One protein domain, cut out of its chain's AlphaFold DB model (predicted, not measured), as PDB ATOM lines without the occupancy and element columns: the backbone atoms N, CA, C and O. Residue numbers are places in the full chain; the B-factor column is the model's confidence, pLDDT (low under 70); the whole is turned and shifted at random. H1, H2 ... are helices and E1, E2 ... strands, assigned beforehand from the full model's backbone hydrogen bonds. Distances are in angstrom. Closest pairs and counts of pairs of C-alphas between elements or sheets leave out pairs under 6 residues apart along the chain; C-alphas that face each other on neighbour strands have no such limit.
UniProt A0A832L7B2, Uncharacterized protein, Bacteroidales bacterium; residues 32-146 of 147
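AT A GLANCE: This is residues 32 to 146 of the 147 residues of an uncharacterized protein of Bacteroidales bacterium (UniProt A0A832L7B2). A small helical body is built round the long helix H2, with H6 side by side with it and H5 packed steeply on both; beyond H5, at one end of the longest axis, lies the two-stranded hairpin E1 and E2. At the opposite end of that axis H1 packs on the first part of H2, while H3 folds back on the last part of H2 and leads into H4. The printed part has 115 residues, with six named helices and two named strands in the order H1 H2 H3 H4 E1 E2 H5 H6, and the class is mostly helix. The sheet, E1 - E2, is antiparallel. The whole is compact, with a radius of gyration of the C-alphas of 14.3 A and spans of 42 by 32 by 23 A.

HOW THE PARTS SIT: Look first at the hairpin of E1, residues 92 to 98, and E2, residues 101 to 108: N 94 and O 106 are 2.8 A apart and N 103 and O 96 also 2.8 A, both within hydrogen-bond range. E2 bends by 61 degrees at residue 104. Next find H5, residues 110 to 119; its closest C-alpha to E1 is that of Leu 110, 6.1 A from that of Arg 92. With its residues 52 to 59 alone, H2, residues 52 to 69, touches H5 at a steep tilt of 65 degrees, opposite ways, closest at the C-alphas of Asn 56 and Arg 115, 6.9 A. H2 is the hub, touching five helices. H6, residues 131 to 146, touches H2 at a shallow tilt of 33 degrees, only just short of steep, the same way; the closest C-alphas are those of His 55 and Ile 138, 5.8 A. H6 also touches H5, closest at the C-alphas of Gln 111 and Ser 137, 5.6 A. H1, residues 39 to 47, touches residues 53 to 57 of H2 alone, with the C-alphas of Gly 40 and Phe 54 closest at 4.3 A, and is apart from H6. H3, residues 71 to 74, touches residues 63 to 67 of H2 alone, closest at the C-alphas of Ile 67 and Tyr 73, 5.0 A. H4, residues 76 to 85, only just touches H2, with 3 pairs of C-alphas within 8 A, made by residues 63 to 66 of H2 alone; the closest are those of Gln 63 and Phe 79, 6.7 A. H3 and H4 touch only at the corner, closest at the C-alphas of Tyr 73 and Phe 79, 4.6 A. Every O i to N i+4 pair is within hydrogen-bond range in H1, H2, H4, H5 and H6; H3 is too short for such a pair.

IN THESE COORDINATES: Find C-alpha 39 at (-17.367, -32.893, 5.488), where H1 begins. H2 runs 26.0 A from C-alpha 52 to C-alpha 69, and H3 and H4 follow it. E1 spans 18.9 A and E2 19.2 A, and H5 comes next. H6 runs 22.8 A, ending at C-alpha 146, (-0.058, -40.419, 4.006).

THE WHOLE: The two C-alphas farthest apart are those of Ala 46 and Val 101, 42.8 A. The printed part has no cut. The link from H5 to H6, 11 residues, is long. Mean pLDDT of the printed part is 95.5, and no printed residue is under 70.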
ATOM      1  N   PHE A  32      -6.357 -32.640   4.478       90.31
ATOM      2  CA  PHE A  32      -6.360 -31.385   3.729       90.31
ATOM      3  C   PHE A  32      -5.636 -30.248   4.471       90.31
ATOM      4  O   PHE A  32      -5.831 -29.070   4.170       90.31
ATOM      5  N   GLY A  33      -4.798 -30.564   5.463       85.69
ATOM      6  CA  GLY A  33      -4.007 -29.565   6.182       85.69
ATOM      7  C   GLY A  33      -4.875 -28.536   6.914       85.69
ATOM      8  O   GLY A  33      -5.617 -28.884   7.831       85.69
ATOM      9  N   ASP A  34      -4.761 -27.261   6.536       82.94
ATOM     10  CA  ASP A  34      -5.414 -26.141   7.232       82.94
ATOM     11  C   ASP A  34      -6.931 -26.055   7.000       82.94
ATOM     12  O   ASP A  34      -7.627 -25.403   7.778       82.94
ATOM     13  N   ILE A  35      -7.455 -26.703   5.952       84.88
ATOM     14  CA  ILE A  35      -8.902 -26.722   5.665       84.88
ATOM     15  C   ILE A  35      -9.612 -27.950   6.254       84.88
ATOM     16  O   ILE A  35     -10.828 -28.079   6.123       84.88
ATOM     17  N   SER A  36      -8.868 -28.840   6.911       87.12
ATOM     18  CA  SER A  36      -9.433 -29.989   7.613       87.12
ATOM     19  C   SER A  36     -10.096 -29.605   8.950       87.12
ATOM     20  O   SER A  36      -9.649 -28.672   9.623       87.12
ATOM     21  N   PRO A  37     -11.102 -30.373   9.415       88.75
ATOM     22  CA  PRO A  37     -11.688 -31.516   8.725       88.75
ATOM     23  C   PRO A  37     -12.723 -31.076   7.678       88.75
ATOM     24  O   PRO A  37     -13.573 -30.228   7.961       88.75
ATOM     25  N   THR A  38     -12.701 -31.687   6.493       90.88
ATOM     26  CA  THR A  38     -13.791 -31.528   5.517       90.88
ATOM     27  C   THR A  38     -15.018 -32.353   5.918       90.88
ATOM     28  O   THR A  38     -14.949 -33.261   6.753       90.88
ATOM     29  N   TRP A  39     -16.169 -32.069   5.300       90.62
ATOM     30  CA  TRP A  39     -17.367 -32.893   5.488       90.62
ATOM     31  C   TRP A  39     -17.138 -34.342   5.039       90.62
ATOM     32  O   TRP A  39     -17.606 -35.280   5.690       90.62
ATOM     33  N   GLY A  40     -16.391 -34.535   3.949       93.62
ATOM     34  CA  GLY A  40     -15.985 -35.853   3.482       93.62
ATOM     35  C   GLY A  40     -15.109 -36.596   4.495       93.62
ATOM     36  O   GLY A  40     -15.415 -37.744   4.814       93.62
ATOM     37  N   GLU A  41     -14.102 -35.929   5.076       92.00
ATOM     38  CA  GLU A  41     -13.242 -36.526   6.110       92.00
ATOM     39  C   GLU A  41     -14.050 -37.002   7.318       92.00
ATOM     40  O   GLU A  41     -13.899 -38.144   7.749       92.00
ATOM     41  N   VAL A  42     -14.947 -36.158   7.842       90.19
ATOM     42  CA  VAL A  42     -15.775 -36.522   9.002       90.19
ATOM     43  C   VAL A  42     -16.605 -37.768   8.702       90.19
ATOM     44  O   VAL A  42     -16.613 -38.701   9.503       90.19
ATOM     45  N   ASN A  43     -17.280 -37.821   7.550       92.75
ATOM     46  CA  ASN A  43     -18.125 -38.964   7.202       92.75
ATOM     47  C   ASN A  43     -17.325 -40.246   6.975       92.75
ATOM     48  O   ASN A  43     -17.748 -41.326   7.395       92.75
ATOM     49  N   TRP A  44     -16.166 -40.128   6.333       94.50
ATOM     50  CA  TRP A  44     -15.290 -41.259   6.091       94.50
ATOM     51  C   TRP A  44     -14.749 -41.839   7.397       94.50
ATOM     52  O   TRP A  44     -14.942 -43.022   7.670       94.50
ATOM     53  N   PHE A  45     -14.124 -41.018   8.238       89.69
ATOM     54  CA  PHE A  45     -13.475 -41.513   9.449       89.69
ATOM     55  C   PHE A  45     -14.466 -41.898  10.556       89.69
ATOM     56  O   PHE A  45     -14.171 -42.806  11.332       89.69
ATOM     57  N   ALA A  46     -15.640 -41.259  10.637       88.00
ATOM     58  CA  ALA A  46     -16.645 -41.602  11.646       88.00
ATOM     59  C   ALA A  46     -17.517 -42.803  11.250       88.00
ATOM     60  O   ALA A  46     -17.890 -43.594  12.118       88.00
ATOM     61  N   TYR A  47     -17.851 -42.950   9.962       91.06
ATOM     62  CA  TYR A  47     -18.864 -43.913   9.508       91.06
ATOM     63  C   TYR A  47     -18.385 -44.877   8.420       91.06
ATOM     64  O   TYR A  47     -19.164 -45.726   7.991       91.06
ATOM     65  N   ASN A  48     -17.126 -44.777   7.969       93.06
ATOM     66  CA  ASN A  48     -16.592 -45.544   6.838       93.06
ATOM     67  C   ASN A  48     -17.476 -45.412   5.587       93.06
ATOM     68  O   ASN A  48     -17.722 -46.391   4.877       93.06
ATOM     69  N   LEU A  49     -18.022 -44.208   5.376       96.25
ATOM     70  CA  LEU A  49     -18.997 -43.923   4.331       96.25
ATOM     71  C   LEU A  49     -18.285 -43.375   3.081       96.25
ATOM     72  O   LEU A  49     -17.884 -42.210   3.086       96.25
ATOM     73  N   PRO A  50     -18.128 -44.169   2.001       96.56
ATOM     74  CA  PRO A  50     -17.637 -43.655   0.729       96.56
ATOM     75  C   PRO A  50     -18.688 -42.737   0.098       96.56
ATOM     76  O   PRO A  50     -19.810 -43.169  -0.168       96.56
ATOM     77  N   THR A  51     -18.328 -41.484  -0.176       97.69
ATOM     78  CA  THR A  51     -19.209 -40.535  -0.871       97.69
ATOM     79  C   THR A  51     -18.549 -39.981  -2.127       97.69
ATOM     80  O   THR A  51     -17.322 -39.897  -2.234       97.69
ATOM     81  N   ILE A  52     -19.379 -39.595  -3.096       97.81
ATOM     82  CA  ILE A  52     -18.935 -38.942  -4.332       97.81
ATOM     83  C   ILE A  52     -18.271 -37.599  -4.008       97.81
ATOM     84  O   ILE A  52     -17.256 -37.243  -4.607       97.81
ATOM     85  N   GLU A  53     -18.818 -36.872  -3.036       97.25
ATOM     86  CA  GLU A  53     -18.299 -35.595  -2.564       97.25
ATOM     87  C   GLU A  53     -16.883 -35.760  -2.014       97.25
ATOM     88  O   GLU A  53     -15.985 -35.039  -2.440       97.25
ATOM     89  N   PHE A  54     -16.652 -36.758  -1.155       97.81
ATOM     90  CA  PHE A  54     -15.330 -36.985  -0.579       97.81
ATOM     91  C   PHE A  54     -14.310 -37.431  -1.631       97.81
ATOM     92  O   PHE A  54     -13.177 -36.952  -1.641       97.81
ATOM     93  N   HIS A  55     -14.720 -38.283  -2.575       98.50
ATOM     94  CA  HIS A  55     -13.880 -38.625  -3.722       98.50
ATOM     95  C   HIS A  55     -13.485 -37.375  -4.530       98.50
ATOM     96  O   HIS A  55     -12.324 -37.217  -4.903       98.50
ATOM     97  N   ASN A  56     -14.430 -36.467  -4.797       98.00
ATOM     98  CA  ASN A  56     -14.155 -35.235  -5.536       98.00
ATOM     99  C   ASN A  56     -13.245 -34.265  -4.774       98.00
ATOM    100  O   ASN A  56     -12.381 -33.650  -5.409       98.00
ATOM    101  N   GLU A  57     -13.423 -34.147  -3.456       97.62
ATOM    102  CA  GLU A  57     -12.548 -33.377  -2.567       97.62
ATOM    103  C   GLU A  57     -11.113 -33.918  -2.631       97.62
ATOM    104  O   GLU A  57     -10.203 -33.170  -2.990       97.62
ATOM    105  N   LEU A  58     -10.919 -35.219  -2.378       98.12
ATOM    106  CA  LEU A  58      -9.604 -35.869  -2.414       98.12
ATOM    107  C   LEU A  58      -8.924 -35.703  -3.772       98.12
ATOM    108  O   LEU A  58      -7.777 -35.269  -3.837       98.12
ATOM    109  N   TYR A  59      -9.638 -35.997  -4.859       98.44
ATOM    110  CA  TYR A  59      -9.092 -35.887  -6.210       98.44
ATOM    111  C   TYR A  59      -8.642 -34.455  -6.518       98.44
ATOM    112  O   TYR A  59      -7.549 -34.248  -7.038       98.44
ATOM    113  N   GLY A  60      -9.469 -33.457  -6.183       97.69
ATOM    114  CA  GLY A  60      -9.137 -32.050  -6.411       97.69
ATOM    115  C   GLY A  60      -7.952 -31.582  -5.567       97.69
ATOM    116  O   GLY A  60      -7.087 -30.867  -6.068       97.69
ATOM    117  N   PHE A  61      -7.877 -32.017  -4.310       97.50
ATOM    118  CA  PHE A  61      -6.772 -31.674  -3.422       97.50
ATOM    119  C   PHE A  61      -5.451 -32.307  -3.868       97.50
ATOM    120  O   PHE A  61      -4.452 -31.604  -4.015       97.50
ATOM    121  N   ILE A  62      -5.454 -33.600  -4.196       98.06
ATOM    122  CA  ILE A  62      -4.277 -34.286  -4.744       98.06
ATOM    123  C   ILE A  62      -3.835 -33.634  -6.060       98.06
ATOM    124  O   ILE A  62      -2.639 -33.445  -6.278       98.06
ATOM    125  N   GLN A  63      -4.777 -33.218  -6.912       98.44
ATOM    126  CA  GLN A  63      -4.445 -32.480  -8.128       98.44
ATOM    127  C   GLN A  63      -3.792 -31.128  -7.829       98.44
ATOM    128  O   GLN A  63      -2.847 -30.763  -8.520       98.44
ATOM    129  N   SER A  64      -4.237 -30.401  -6.800       97.62
ATOM    130  CA  SER A  64      -3.581 -29.148  -6.403       97.62
ATOM    131  C   SER A  64      -2.133 -29.360  -5.951       97.62
ATOM    132  O   SER A  64      -1.257 -28.632  -6.405       97.62
ATOM    133  N   ILE A  65      -1.858 -30.421  -5.181       96.56
ATOM    134  CA  ILE A  65      -0.489 -30.807  -4.796       96.56
ATOM    135  C   ILE A  65       0.353 -31.116  -6.036       96.56
ATOM    136  O   ILE A  65       1.480 -30.641  -6.153       96.56
ATOM    137  N   ALA A  66      -0.193 -31.881  -6.986       97.88
ATOM    138  CA  ALA A  66       0.499 -32.157  -8.237       97.88
ATOM    139  C   ALA A  66       0.792 -30.852  -8.996       97.88
ATOM    140  O   ALA A  66       1.926 -30.629  -9.398       97.88
ATOM    141  N   ILE A  67      -0.184 -29.951  -9.148       98.38
ATOM    142  CA  ILE A  67      -0.009 -28.656  -9.832       98.38
ATOM    143  C   ILE A  67       1.128 -27.830  -9.214       98.38
ATOM    144  O   ILE A  67       1.900 -27.227  -9.962       98.38
ATOM    145  N   ASP A  68       1.273 -27.848  -7.887       97.69
ATOM    146  CA  ASP A  68       2.377 -27.175  -7.195       97.69
ATOM    147  C   ASP A  68       3.752 -27.780  -7.554       97.69
ATOM    148  O   ASP A  68       4.752 -27.058  -7.590       97.69
ATOM    149  N   GLU A  69       3.825 -29.078  -7.883       97.31
ATOM    150  CA  GLU A  69       5.032 -29.703  -8.448       97.31
ATOM    151  C   GLU A  69       5.269 -29.269  -9.909       97.31
ATOM    152  O   GLU A  69       6.411 -29.047 -10.328       97.31
ATOM    153  N   ASN A  70       4.206 -29.191 -10.720       97.88
ATOM    154  CA  ASN A  70       4.259 -28.718 -12.105       97.88
ATOM    155  C   ASN A  70       2.872 -28.333 -12.650       97.88
ATOM    156  O   ASN A  70       1.957 -29.156 -12.685       97.88
ATOM    157  N   GLU A  71       2.754 -27.137 -13.237       97.69
ATOM    158  CA  GLU A  71       1.494 -26.610 -13.790       97.69
ATOM    159  C   GLU A  71       0.825 -27.531 -14.829       97.69
ATOM    160  O   GLU A  71      -0.402 -27.534 -14.962       97.69
ATOM    161  N   LYS A  72       1.594 -28.373 -15.537       98.00
ATOM    162  CA  LYS A  72       1.040 -29.327 -16.513       98.00
ATOM    163  C   LYS A  72       0.041 -30.311 -15.891       98.00
ATOM    164  O   LYS A  72      -0.828 -30.805 -16.596       98.00
ATOM    165  N   TYR A  73       0.130 -30.589 -14.590       98.31
ATOM    166  CA  TYR A  73      -0.798 -31.492 -13.904       98.31
ATOM    167  C   TYR A  73      -2.189 -30.867 -13.673       98.31
ATOM    168  O   TYR A  73      -3.092 -31.509 -13.142       98.31
ATOM    169  N   SER A  74      -2.415 -29.633 -14.133       97.31
ATOM    170  CA  SER A  74      -3.763 -29.069 -14.275       97.31
ATOM    171  C   SER A  74      -4.591 -29.775 -15.356       97.31
ATOM    172  O   SER A  74      -5.823 -29.787 -15.288       97.31
ATOM    173  N   TYR A  75      -3.936 -30.411 -16.330       97.50
ATOM    174  CA  TYR A  75      -4.592 -31.189 -17.371       97.50
ATOM    175  C   TYR A  75      -4.862 -32.625 -16.892       97.50
ATOM    176  O   TYR A  75      -3.990 -33.289 -16.336       97.50
ATOM    177  N   GLU A  76      -6.084 -33.124 -17.126       96.81
ATOM    178  CA  GLU A  76      -6.556 -34.436 -16.641       96.81
ATOM    179  C   GLU A  76      -5.628 -35.590 -17.036       96.81
ATOM    180  O   GLU A  76      -5.380 -36.479 -16.230       96.81
ATOM    181  N   ARG A  77      -5.107 -35.590 -18.269       96.44
ATOM    182  CA  ARG A  77      -4.260 -36.683 -18.760       96.44
ATOM    183  C   ARG A  77      -2.927 -36.715 -18.020       96.44
ATOM    184  O   ARG A  77      -2.504 -37.773 -17.578       96.44
ATOM    185  N   GLU A  78      -2.287 -35.567 -17.900       98.38
ATOM    186  CA  GLU A  78      -1.009 -35.394 -17.231       98.38
ATOM    187  C   GLU A  78      -1.139 -35.701 -15.738       98.38
ATOM    188  O   GLU A  78      -0.246 -36.316 -15.161       98.38
ATOM    189  N   PHE A  79      -2.256 -35.314 -15.116       98.62
ATOM    190  CA  PHE A  79      -2.558 -35.685 -13.736       98.62
ATOM    191  C   PHE A  79      -2.805 -37.189 -13.568       98.62
ATOM    192  O   PHE A  79      -2.303 -37.795 -12.627       98.62
ATOM    193  N   ASP A  80      -3.529 -37.820 -14.492       98.50
ATOM    194  CA  ASP A  80      -3.744 -39.269 -14.485       98.50
ATOM    195  C   ASP A  80      -2.414 -40.038 -14.615       98.50
ATOM    196  O   ASP A  80      -2.205 -41.026 -13.916       98.50
ATOM    197  N   ASP A  81      -1.472 -39.540 -15.424       98.31
ATOM    198  CA  ASP A  81      -0.108 -40.080 -15.510       98.31
ATOM    199  C   ASP A  81       0.705 -39.812 -14.222       98.31
ATOM    200  O   ASP A  81       1.515 -40.642 -13.798       98.31
ATOM    201  N   TRP A  82       0.477 -38.681 -13.545       98.50
ATOM    202  CA  TRP A  82       1.069 -38.401 -12.232       98.50
ATOM    203  C   TRP A  82       0.562 -39.372 -11.159       98.50
ATOM    204  O   TRP A  82       1.364 -39.887 -10.380       98.50
ATOM    205  N   LEU A  83      -0.730 -39.709 -11.157       98.50
ATOM    206  CA  LEU A  83      -1.297 -40.728 -10.266       98.50
ATOM    207  C   LEU A  83      -0.627 -42.097 -10.473       98.50
ATOM    208  O   LEU A  83      -0.356 -42.802  -9.500       98.50
ATOM    209  N   VAL A  84      -0.276 -42.448 -11.716       98.31
ATOM    210  CA  VAL A  84       0.516 -43.657 -12.004       98.31
ATOM    211  C   VAL A  84       1.906 -43.585 -11.378       98.31
ATOM    212  O   VAL A  84       2.381 -44.567 -10.810       98.31
ATOM    213  N   SER A  85       2.551 -42.415 -11.410       97.44
ATOM    214  CA  SER A  85       3.850 -42.220 -10.749       97.44
ATOM    215  C   SER A  85       3.788 -42.374  -9.221       97.44
ATOM    216  O   SER A  85       4.798 -42.707  -8.606       97.44
ATOM    217  N   LYS A  86       2.599 -42.216  -8.617       97.69
ATOM    218  CA  LYS A  86       2.309 -42.523  -7.204       97.69
ATOM    219  C   LYS A  86       1.894 -43.986  -6.969       97.69
ATOM    220  O   LYS A  86       1.391 -44.330  -5.907       97.69
ATOM    221  N   GLY A  87       2.097 -44.866  -7.953       96.94
ATOM    222  CA  GLY A  87       1.884 -46.310  -7.824       96.94
ATOM    223  C   GLY A  87       0.472 -46.799  -8.153       96.94
ATOM    224  O   GLY A  87       0.152 -47.948  -7.848       96.94
ATOM    225  N   LEU A  88      -0.379 -45.965  -8.762       97.81
ATOM    226  CA  LEU A  88      -1.709 -46.381  -9.217       97.81
ATOM    227  C   LEU A  88      -1.673 -46.986 -10.629       97.81
ATOM    228  O   LEU A  88      -0.824 -46.662 -11.452       97.81
ATOM    229  N   GLU A  89      -2.623 -47.869 -10.934       96.25
ATOM    230  CA  GLU A  89      -2.707 -48.533 -12.240       96.25
ATOM    231  C   GLU A  89      -3.722 -47.863 -13.172       96.25
ATOM    232  O   GLU A  89      -4.860 -47.596 -12.780       96.25
ATOM    233  N   GLN A  90      -3.363 -47.701 -14.448       95.38
ATOM    234  CA  GLN A  90      -4.287 -47.328 -15.525       95.38
ATOM    235  C   GLN A  90      -4.977 -48.572 -16.115       95.38
ATOM    236  O   GLN A  90      -4.652 -49.026 -17.213       95.38
ATOM    237  N   ASN A  91      -5.932 -49.146 -15.383       93.88
ATOM    238  CA  ASN A  91      -6.628 -50.380 -15.778       93.88
ATOM    239  C   ASN A  91      -8.125 -50.194 -16.097       93.88
ATOM    240  O   ASN A  91      -8.830 -51.172 -16.358       93.88
ATOM    241  N   ARG A  92      -8.625 -48.951 -16.117       96.50
ATOM    242  CA  ARG A  92     -10.016 -48.642 -16.479       96.50
ATOM    243  C   ARG A  92     -10.108 -48.068 -17.879       96.50
ATOM    244  O   ARG A  92      -9.501 -47.053 -18.188       96.50
ATOM    245  N   SER A  93     -10.907 -48.709 -18.723       96.06
ATOM    246  CA  SER A  93     -11.203 -48.216 -20.065       96.06
ATOM    247  C   SER A  93     -12.248 -47.102 -20.002       96.06
ATOM    248  O   SER A  93     -13.376 -47.346 -19.576       96.06
ATOM    249  N   TRP A  94     -11.892 -45.907 -20.471       97.00
ATOM    250  CA  TRP A  94     -12.787 -44.761 -20.609       97.00
ATOM    251  C   TRP A  94     -12.940 -44.346 -22.075       97.00
ATOM    252  O   TRP A  94     -11.975 -43.977 -22.745       97.00
ATOM    253  N   ILE A  95     -14.173 -44.368 -22.569       96.81
ATOM    254  CA  ILE A  95     -14.575 -43.903 -23.894       96.81
ATOM    255  C   ILE A  95     -15.075 -42.469 -23.746       96.81
ATOM    256  O   ILE A  95     -16.173 -42.231 -23.237       96.81
ATOM    257  N   LYS A  96     -14.272 -41.496 -24.181       93.94
ATOM    258  CA  LYS A  96     -14.674 -40.085 -24.162       93.94
ATOM    259  C   LYS A  96     -15.710 -39.818 -25.253       93.94
ATOM    260  O   LYS A  96     -15.541 -40.260 -26.387       93.94
ATOM    261  N   GLU A  97     -16.740 -39.045 -24.937       92.94
ATOM    262  CA  GLU A  97     -17.693 -38.529 -25.919       92.94
ATOM    263  C   GLU A  97     -17.374 -37.060 -26.216       92.94
ATOM    264  O   GLU A  97     -17.161 -36.259 -25.306       92.94
ATOM    265  N   ILE A  98     -17.299 -36.689 -27.496       89.06
ATOM    266  CA  ILE A  98     -17.099 -35.297 -27.916       89.06
ATOM    267  C   ILE A  98     -18.167 -34.962 -28.947       89.06
ATOM    268  O   ILE A  98     -18.160 -35.524 -30.041       89.06
ATOM    269  N   LYS A  99     -19.056 -34.020 -28.607       88.38
ATOM    270  CA  LYS A  99     -20.177 -33.593 -29.465       88.38
ATOM    271  C   LYS A  99     -21.039 -34.779 -29.943       88.38
ATOM    272  O   LYS A  99     -21.344 -34.867 -31.128       88.38
ATOM    273  N   GLY A 100     -21.375 -35.712 -29.048       86.81
ATOM    274  CA  GLY A 100     -22.179 -36.896 -29.385       86.81
ATOM    275  C   GLY A 100     -21.415 -38.030 -30.076       86.81
ATOM    276  O   GLY A 100     -22.016 -39.036 -30.436       86.81
ATOM    277  N   VAL A 101     -20.104 -37.881 -30.300       90.56
ATOM    278  CA  VAL A 101     -19.282 -38.890 -30.980       90.56
ATOM    279  C   VAL A 101     -18.326 -39.535 -29.986       90.56
ATOM    280  O   VAL A 101     -17.411 -38.873 -29.480       90.56
ATOM    281  N   ALA A 102     -18.513 -40.835 -29.757       93.88
ATOM    282  CA  ALA A 102     -17.578 -41.675 -29.019       93.88
ATOM    283  C   ALA A 102     -16.190 -41.677 -29.678       93.88
ATOM    284  O   ALA A 102     -16.052 -41.707 -30.904       93.88
ATOM    285  N   LYS A 103     -15.153 -41.612 -28.847       95.06
ATOM    286  CA  LYS A 103     -13.745 -41.688 -29.244       95.06
ATOM    287  C   LYS A 103     -13.162 -43.051 -28.909       95.06
ATOM    288  O   LYS A 103     -13.806 -43.869 -28.266       95.06
ATOM    289  N   GLU A 104     -11.927 -43.272 -29.342       93.75
ATOM    290  CA  GLU A 104     -11.204 -44.482 -28.974       93.75
ATOM    291  C   GLU A 104     -11.079 -44.609 -27.447       93.75
ATOM    292  O   GLU A 104     -10.867 -43.591 -26.767       93.75
ATOM    293  N   PRO A 105     -11.207 -45.831 -26.899       95.06
ATOM    294  CA  PRO A 105     -11.022 -46.071 -25.478       95.06
ATOM    295  C   PRO A 105      -9.620 -45.670 -25.010       95.06
ATOM    296  O   PRO A 105      -8.619 -45.932 -25.677       95.06
ATOM    297  N   GLN A 106      -9.547 -45.056 -23.833       95.50
ATOM    298  CA  GLN A 106      -8.298 -44.676 -23.179       95.50
ATOM    299  C   GLN A 106      -8.214 -45.350 -21.815       95.50
ATOM    300  O   GLN A 106      -9.185 -45.332 -21.059       95.50
ATOM    301  N   SER A 107      -7.055 -45.917 -21.487       96.88
ATOM    302  CA  SER A 107      -6.794 -46.418 -20.139       96.88
ATOM    303  C   SER A 107      -6.648 -45.253 -19.162       96.88
ATOM    304  O   SER A 107      -5.952 -44.283 -19.452       96.88
ATOM    305  N   ARG A 108      -7.321 -45.362 -18.018       97.75
ATOM    306  CA  ARG A 108      -7.360 -44.391 -16.924       97.75
ATOM    307  C   ARG A 108      -7.162 -45.086 -15.592       97.75
ATOM    308  O   ARG A 108      -7.489 -46.271 -15.453       97.75
ATOM    309  N   THR A 109      -6.651 -44.346 -14.613       98.62
ATOM    310  CA  THR A 109      -6.713 -44.782 -13.217       98.62
ATOM    311  C   THR A 109      -8.166 -44.882 -12.759       98.62
ATOM    312  O   THR A 109      -9.076 -44.296 -13.360       98.62
ATOM    313  N   LEU A 110      -8.414 -45.636 -11.688       98.62
ATOM    314  CA  LEU A 110      -9.756 -45.775 -11.124       98.62
ATOM    315  C   LEU A 110     -10.337 -44.421 -10.675       98.62
ATOM    316  O   LEU A 110     -11.515 -44.152 -10.883       98.62
ATOM    317  N   GLN A 111      -9.479 -43.565 -10.132       98.62
ATOM    318  CA  GLN A 111      -9.739 -42.214  -9.647       98.62
ATOM    319  C   GLN A 111     -10.256 -41.330 -10.781       98.62
ATOM    320  O   GLN A 111     -11.356 -40.780 -10.706       98.62
ATOM    321  N   THR A 112      -9.496 -41.252 -11.874       98.50
ATOM    322  CA  THR A 112      -9.871 -40.463 -13.052       98.50
ATOM    323  C   THR A 112     -11.113 -41.040 -13.723       98.50
ATOM    324  O   THR A 112     -11.992 -40.296 -14.147       98.50
ATOM    325  N   PHE A 113     -11.249 -42.367 -13.774       98.50
ATOM    326  CA  PHE A 113     -12.448 -43.015 -14.303       98.50
ATOM    327  C   PHE A 113     -13.715 -42.642 -13.518       98.50
ATOM    328  O   PHE A 113     -14.735 -42.292 -14.122       98.50
ATOM    329  N   ILE A 114     -13.664 -42.682 -12.183       98.50
ATOM    330  CA  ILE A 114     -14.789 -42.294 -11.321       98.50
ATOM    331  C   ILE A 114     -15.072 -40.799 -11.466       98.50
ATOM    332  O   ILE A 114     -16.223 -40.427 -11.693       98.50
ATOM    333  N   ARG A 115     -14.035 -39.949 -11.431       98.12
ATOM    334  CA  ARG A 115     -14.147 -38.499 -11.652       98.12
ATOM    335  C   ARG A 115     -14.875 -38.204 -12.963       98.12
ATOM    336  O   ARG A 115     -15.889 -37.510 -12.968       98.12
ATOM    337  N   ASN A 116     -14.423 -38.804 -14.059       97.38
ATOM    338  CA  ASN A 116     -15.027 -38.629 -15.374       97.38
ATOM    339  C   ASN A 116     -16.473 -39.136 -15.413       97.38
ATOM    340  O   ASN A 116     -17.331 -38.473 -15.986       97.38
ATOM    341  N   SER A 117     -16.768 -40.260 -14.756       96.88
ATOM    342  CA  SER A 117     -18.129 -40.805 -14.662       96.88
ATOM    343  C   SER A 117     -19.091 -39.884 -13.900       96.88
ATOM    344  O   SER A 117     -20.264 -39.801 -14.258       96.88
ATOM    345  N   ILE A 118     -18.613 -39.191 -12.860       96.75
ATOM    346  CA  ILE A 118     -19.399 -38.216 -12.085       96.75
ATOM    347  C   ILE A 118     -19.638 -36.935 -12.894       96.75
ATOM    348  O   ILE A 118     -20.742 -36.396 -12.876       96.75
ATOM    349  N   HIS A 119     -18.610 -36.441 -13.593       95.00
ATOM    350  CA  HIS A 119     -18.670 -35.176 -14.335       95.00
ATOM    351  C   HIS A 119     -19.343 -35.277 -15.703       95.00
ATOM    352  O   HIS A 119     -19.839 -34.264 -16.194       95.00
ATOM    353  N   HIS A 120     -19.376 -36.472 -16.291       94.12
ATOM    354  CA  HIS A 120     -20.011 -36.746 -17.578       94.12
ATOM    355  C   HIS A 120     -21.157 -37.762 -17.447       94.12
ATOM    356  O   HIS A 120     -21.101 -38.832 -18.065       94.12
ATOM    357  N   PRO A 121     -22.208 -37.477 -16.649       93.81
ATOM    358  CA  PRO A 121     -23.331 -38.398 -16.466       93.81
ATOM    359  C   PRO A 121     -24.137 -38.623 -17.758       93.81
ATOM    360  O   PRO A 121     -24.890 -39.595 -17.860       93.81
ATOM    361  N   GLU A 122     -23.993 -37.738 -18.749       92.19
ATOM    362  CA  GLU A 122     -24.561 -37.870 -20.090       92.19
ATOM    363  C   GLU A 122     -23.921 -39.001 -20.904       92.19
ATOM    364  O   GLU A 122     -24.593 -39.588 -21.756       92.19
ATOM    365  N   ASN A 123     -22.656 -39.333 -20.628       91.88
ATOM    366  CA  ASN A 123     -21.892 -40.308 -21.392       91.88
ATOM    367  C   ASN A 123     -22.280 -41.738 -20.990       91.88
ATOM    368  O   ASN A 123     -21.877 -42.259 -19.949       91.88
ATOM    369  N   LYS A 124     -23.039 -42.408 -21.862       92.12
ATOM    370  CA  LYS A 124     -23.553 -43.771 -21.638       92.12
ATOM    371  C   LYS A 124     -22.667 -44.873 -22.222       92.12
ATOM    372  O   LYS A 124     -23.048 -46.041 -22.167       92.12
ATOM    373  N   HIS A 125     -21.509 -44.530 -22.786       93.12
ATOM    374  CA  HIS A 125     -20.597 -45.502 -23.397       93.12
ATOM    375  C   HIS A 125     -19.770 -46.286 -22.371       93.12
ATOM    376  O   HIS A 125     -19.182 -47.311 -22.709       93.12
ATOM    377  N   ASN A 126     -19.728 -45.815 -21.124       95.00
ATOM    378  CA  ASN A 126     -18.908 -46.381 -20.064       95.00
ATOM    379  C   ASN A 126     -19.764 -47.129 -19.046       95.00
ATOM    380  O   ASN A 126     -20.901 -46.759 -18.748       95.00
ATOM    381  N   LYS A 127     -19.194 -48.193 -18.480       93.44
ATOM    382  CA  LYS A 127     -19.809 -48.889 -17.351       93.44
ATOM    383  C   LYS A 127     -19.866 -47.933 -16.152       93.44
ATOM    384  O   LYS A 127     -18.928 -47.181 -15.924       93.44
ATOM    385  N   LYS A 128     -20.938 -47.987 -15.361       95.12
ATOM    386  CA  LYS A 128     -20.976 -47.281 -14.072       95.12
ATOM    387  C   LYS A 128     -19.968 -47.902 -13.102       95.12
ATOM    388  O   LYS A 128     -19.834 -49.128 -13.075       95.12
ATOM    389  N   PHE A 129     -19.309 -47.069 -12.301       97.12
ATOM    390  CA  PHE A 129     -18.527 -47.551 -11.166       97.12
ATOM    391  C   PHE A 129     -19.448 -48.121 -10.079       97.12
ATOM    392  O   PHE A 129     -20.635 -47.798 -10.002       97.12
ATOM    393  N   THR A 130     -18.887 -48.997  -9.258       97.81
ATOM    394  CA  THR A 130     -19.541 -49.615  -8.101       97.81
ATOM    395  C   THR A 130     -19.160 -48.908  -6.802       97.81
ATOM    396  O   THR A 130     -18.121 -48.255  -6.726       97.81
ATOM    397  N   ASP A 131     -19.943 -49.104  -5.742       97.62
ATOM    398  CA  ASP A 131     -19.616 -48.562  -4.414       97.62
ATOM    399  C   ASP A 131     -18.275 -49.100  -3.885       97.62
ATOM    400  O   ASP A 131     -17.521 -48.383  -3.230       97.62
ATOM    401  N   ALA A 132     -17.936 -50.351  -4.219       98.19
ATOM    402  CA  ALA A 132     -16.650 -50.950  -3.872       98.19
ATOM    403  C   ALA A 132     -15.481 -50.276  -4.608       98.19
ATOM    404  O   ALA A 132     -14.429 -50.050  -4.020       98.19
ATOM    405  N   GLU A 133     -15.670 -49.920  -5.881       98.31
ATOM    406  CA  GLU A 133     -14.697 -49.147  -6.658       98.31
ATOM    407  C   GLU A 133     -14.545 -47.719  -6.120       98.31
ATOM    408  O   GLU A 133     -13.418 -47.243  -5.999       98.31
ATOM    409  N   LEU A 134     -15.647 -47.061  -5.742       98.62
ATOM    410  CA  LEU A 134     -15.608 -45.745  -5.100       98.62
ATOM    411  C   LEU A 134     -14.801 -45.792  -3.801       98.62
ATOM    412  O   LEU A 134     -13.893 -44.983  -3.603       98.62
ATOM    413  N   LYS A 135     -15.093 -46.777  -2.949       98.50
ATOM    414  CA  LYS A 135     -14.379 -46.990  -1.692       98.50
ATOM    415  C   LYS A 135     -12.887 -47.249  -1.915       98.50
ATOM    416  O   LYS A 135     -12.065 -46.566  -1.312       98.50
ATOM    417  N   LEU A 136     -12.544 -48.171  -2.815       98.44
ATOM    418  CA  LEU A 136     -11.154 -48.485  -3.154       98.44
ATOM    419  C   LEU A 136     -10.404 -47.247  -3.663       98.44
ATOM    420  O   LEU A 136      -9.253 -47.019  -3.302       98.44
ATOM    421  N   SER A 137     -11.058 -46.437  -4.496       98.56
ATOM    422  CA  SER A 137     -10.457 -45.223  -5.037       98.56
ATOM    423  C   SER A 137     -10.132 -44.195  -3.952       98.56
ATOM    424  O   SER A 137      -9.039 -43.626  -3.963       98.56
ATOM    425  N   ILE A 138     -11.044 -44.012  -2.989       98.56
ATOM    426  CA  ILE A 138     -10.846 -43.167  -1.806       98.56
ATOM    427  C   ILE A 138      -9.684 -43.693  -0.956       98.56
ATOM    428  O   ILE A 138      -8.777 -42.929  -0.642       98.56
ATOM    429  N   GLU A 139      -9.658 -44.989  -0.636       97.88
ATOM    430  CA  GLU A 139      -8.580 -45.611   0.153       97.88
ATOM    431  C   GLU A 139      -7.203 -45.410  -0.498       97.88
ATOM    432  O   GLU A 139      -6.235 -45.051   0.171       97.88
ATOM    433  N   GLN A 140      -7.121 -45.583  -1.820       98.25
ATOM    434  CA  GLN A 140      -5.899 -45.353  -2.590       98.25
ATOM    435  C   GLN A 140      -5.454 -43.883  -2.562       98.25
ATOM    436  O   GLN A 140      -4.266 -43.613  -2.410       98.25
ATOM    437  N   MET A 141      -6.386 -42.933  -2.673       98.31
ATOM    438  CA  MET A 141      -6.078 -41.499  -2.596       98.31
ATOM    439  C   MET A 141      -5.649 -41.063  -1.190       98.31
ATOM    440  O   MET A 141      -4.711 -40.282  -1.058       98.31
ATOM    441  N   ILE A 142      -6.275 -41.601  -0.140       96.69
ATOM    442  CA  ILE A 142      -5.846 -41.372   1.247       96.69
ATOM    443  C   ILE A 142      -4.410 -41.854   1.441       96.69
ATOM    444  O   ILE A 142      -3.609 -41.143   2.038       96.69
ATOM    445  N   LYS A 143      -4.066 -43.027   0.896       96.06
ATOM    446  CA  LYS A 143      -2.705 -43.558   0.983       96.06
ATOM    447  C   LYS A 143      -1.677 -42.614   0.352       96.06
ATOM    448  O   LYS A 143      -0.648 -42.383   0.969       96.06
ATOM    449  N   ILE A 144      -1.974 -42.021  -0.809       96.38
ATOM    450  CA  ILE A 144      -1.093 -41.026  -1.456       96.38
ATOM    451  C   ILE A 144      -0.811 -39.830  -0.534       96.38
ATOM    452  O   ILE A 144       0.287 -39.288  -0.559       96.38
ATOM    453  N   LEU A 145      -1.787 -39.410   0.277       93.25
ATOM    454  CA  LEU A 145      -1.646 -38.278   1.203       93.25
ATOM    455  C   LEU A 145      -0.931 -38.632   2.519       93.25
ATOM    456  O   LEU A 145      -0.645 -37.737   3.312       93.25
ATOM    457  N   GLN A 146      -0.685 -39.917   2.778       86.94
ATOM    458  CA  GLN A 146      -0.058 -40.419   4.006       86.94
ATOM    459  C   GLN A 146       1.377 -40.935   3.789       86.94
ATOM    460  O   GLN A 146       2.011 -41.358   4.758       86.94
TER     461      GLN A 146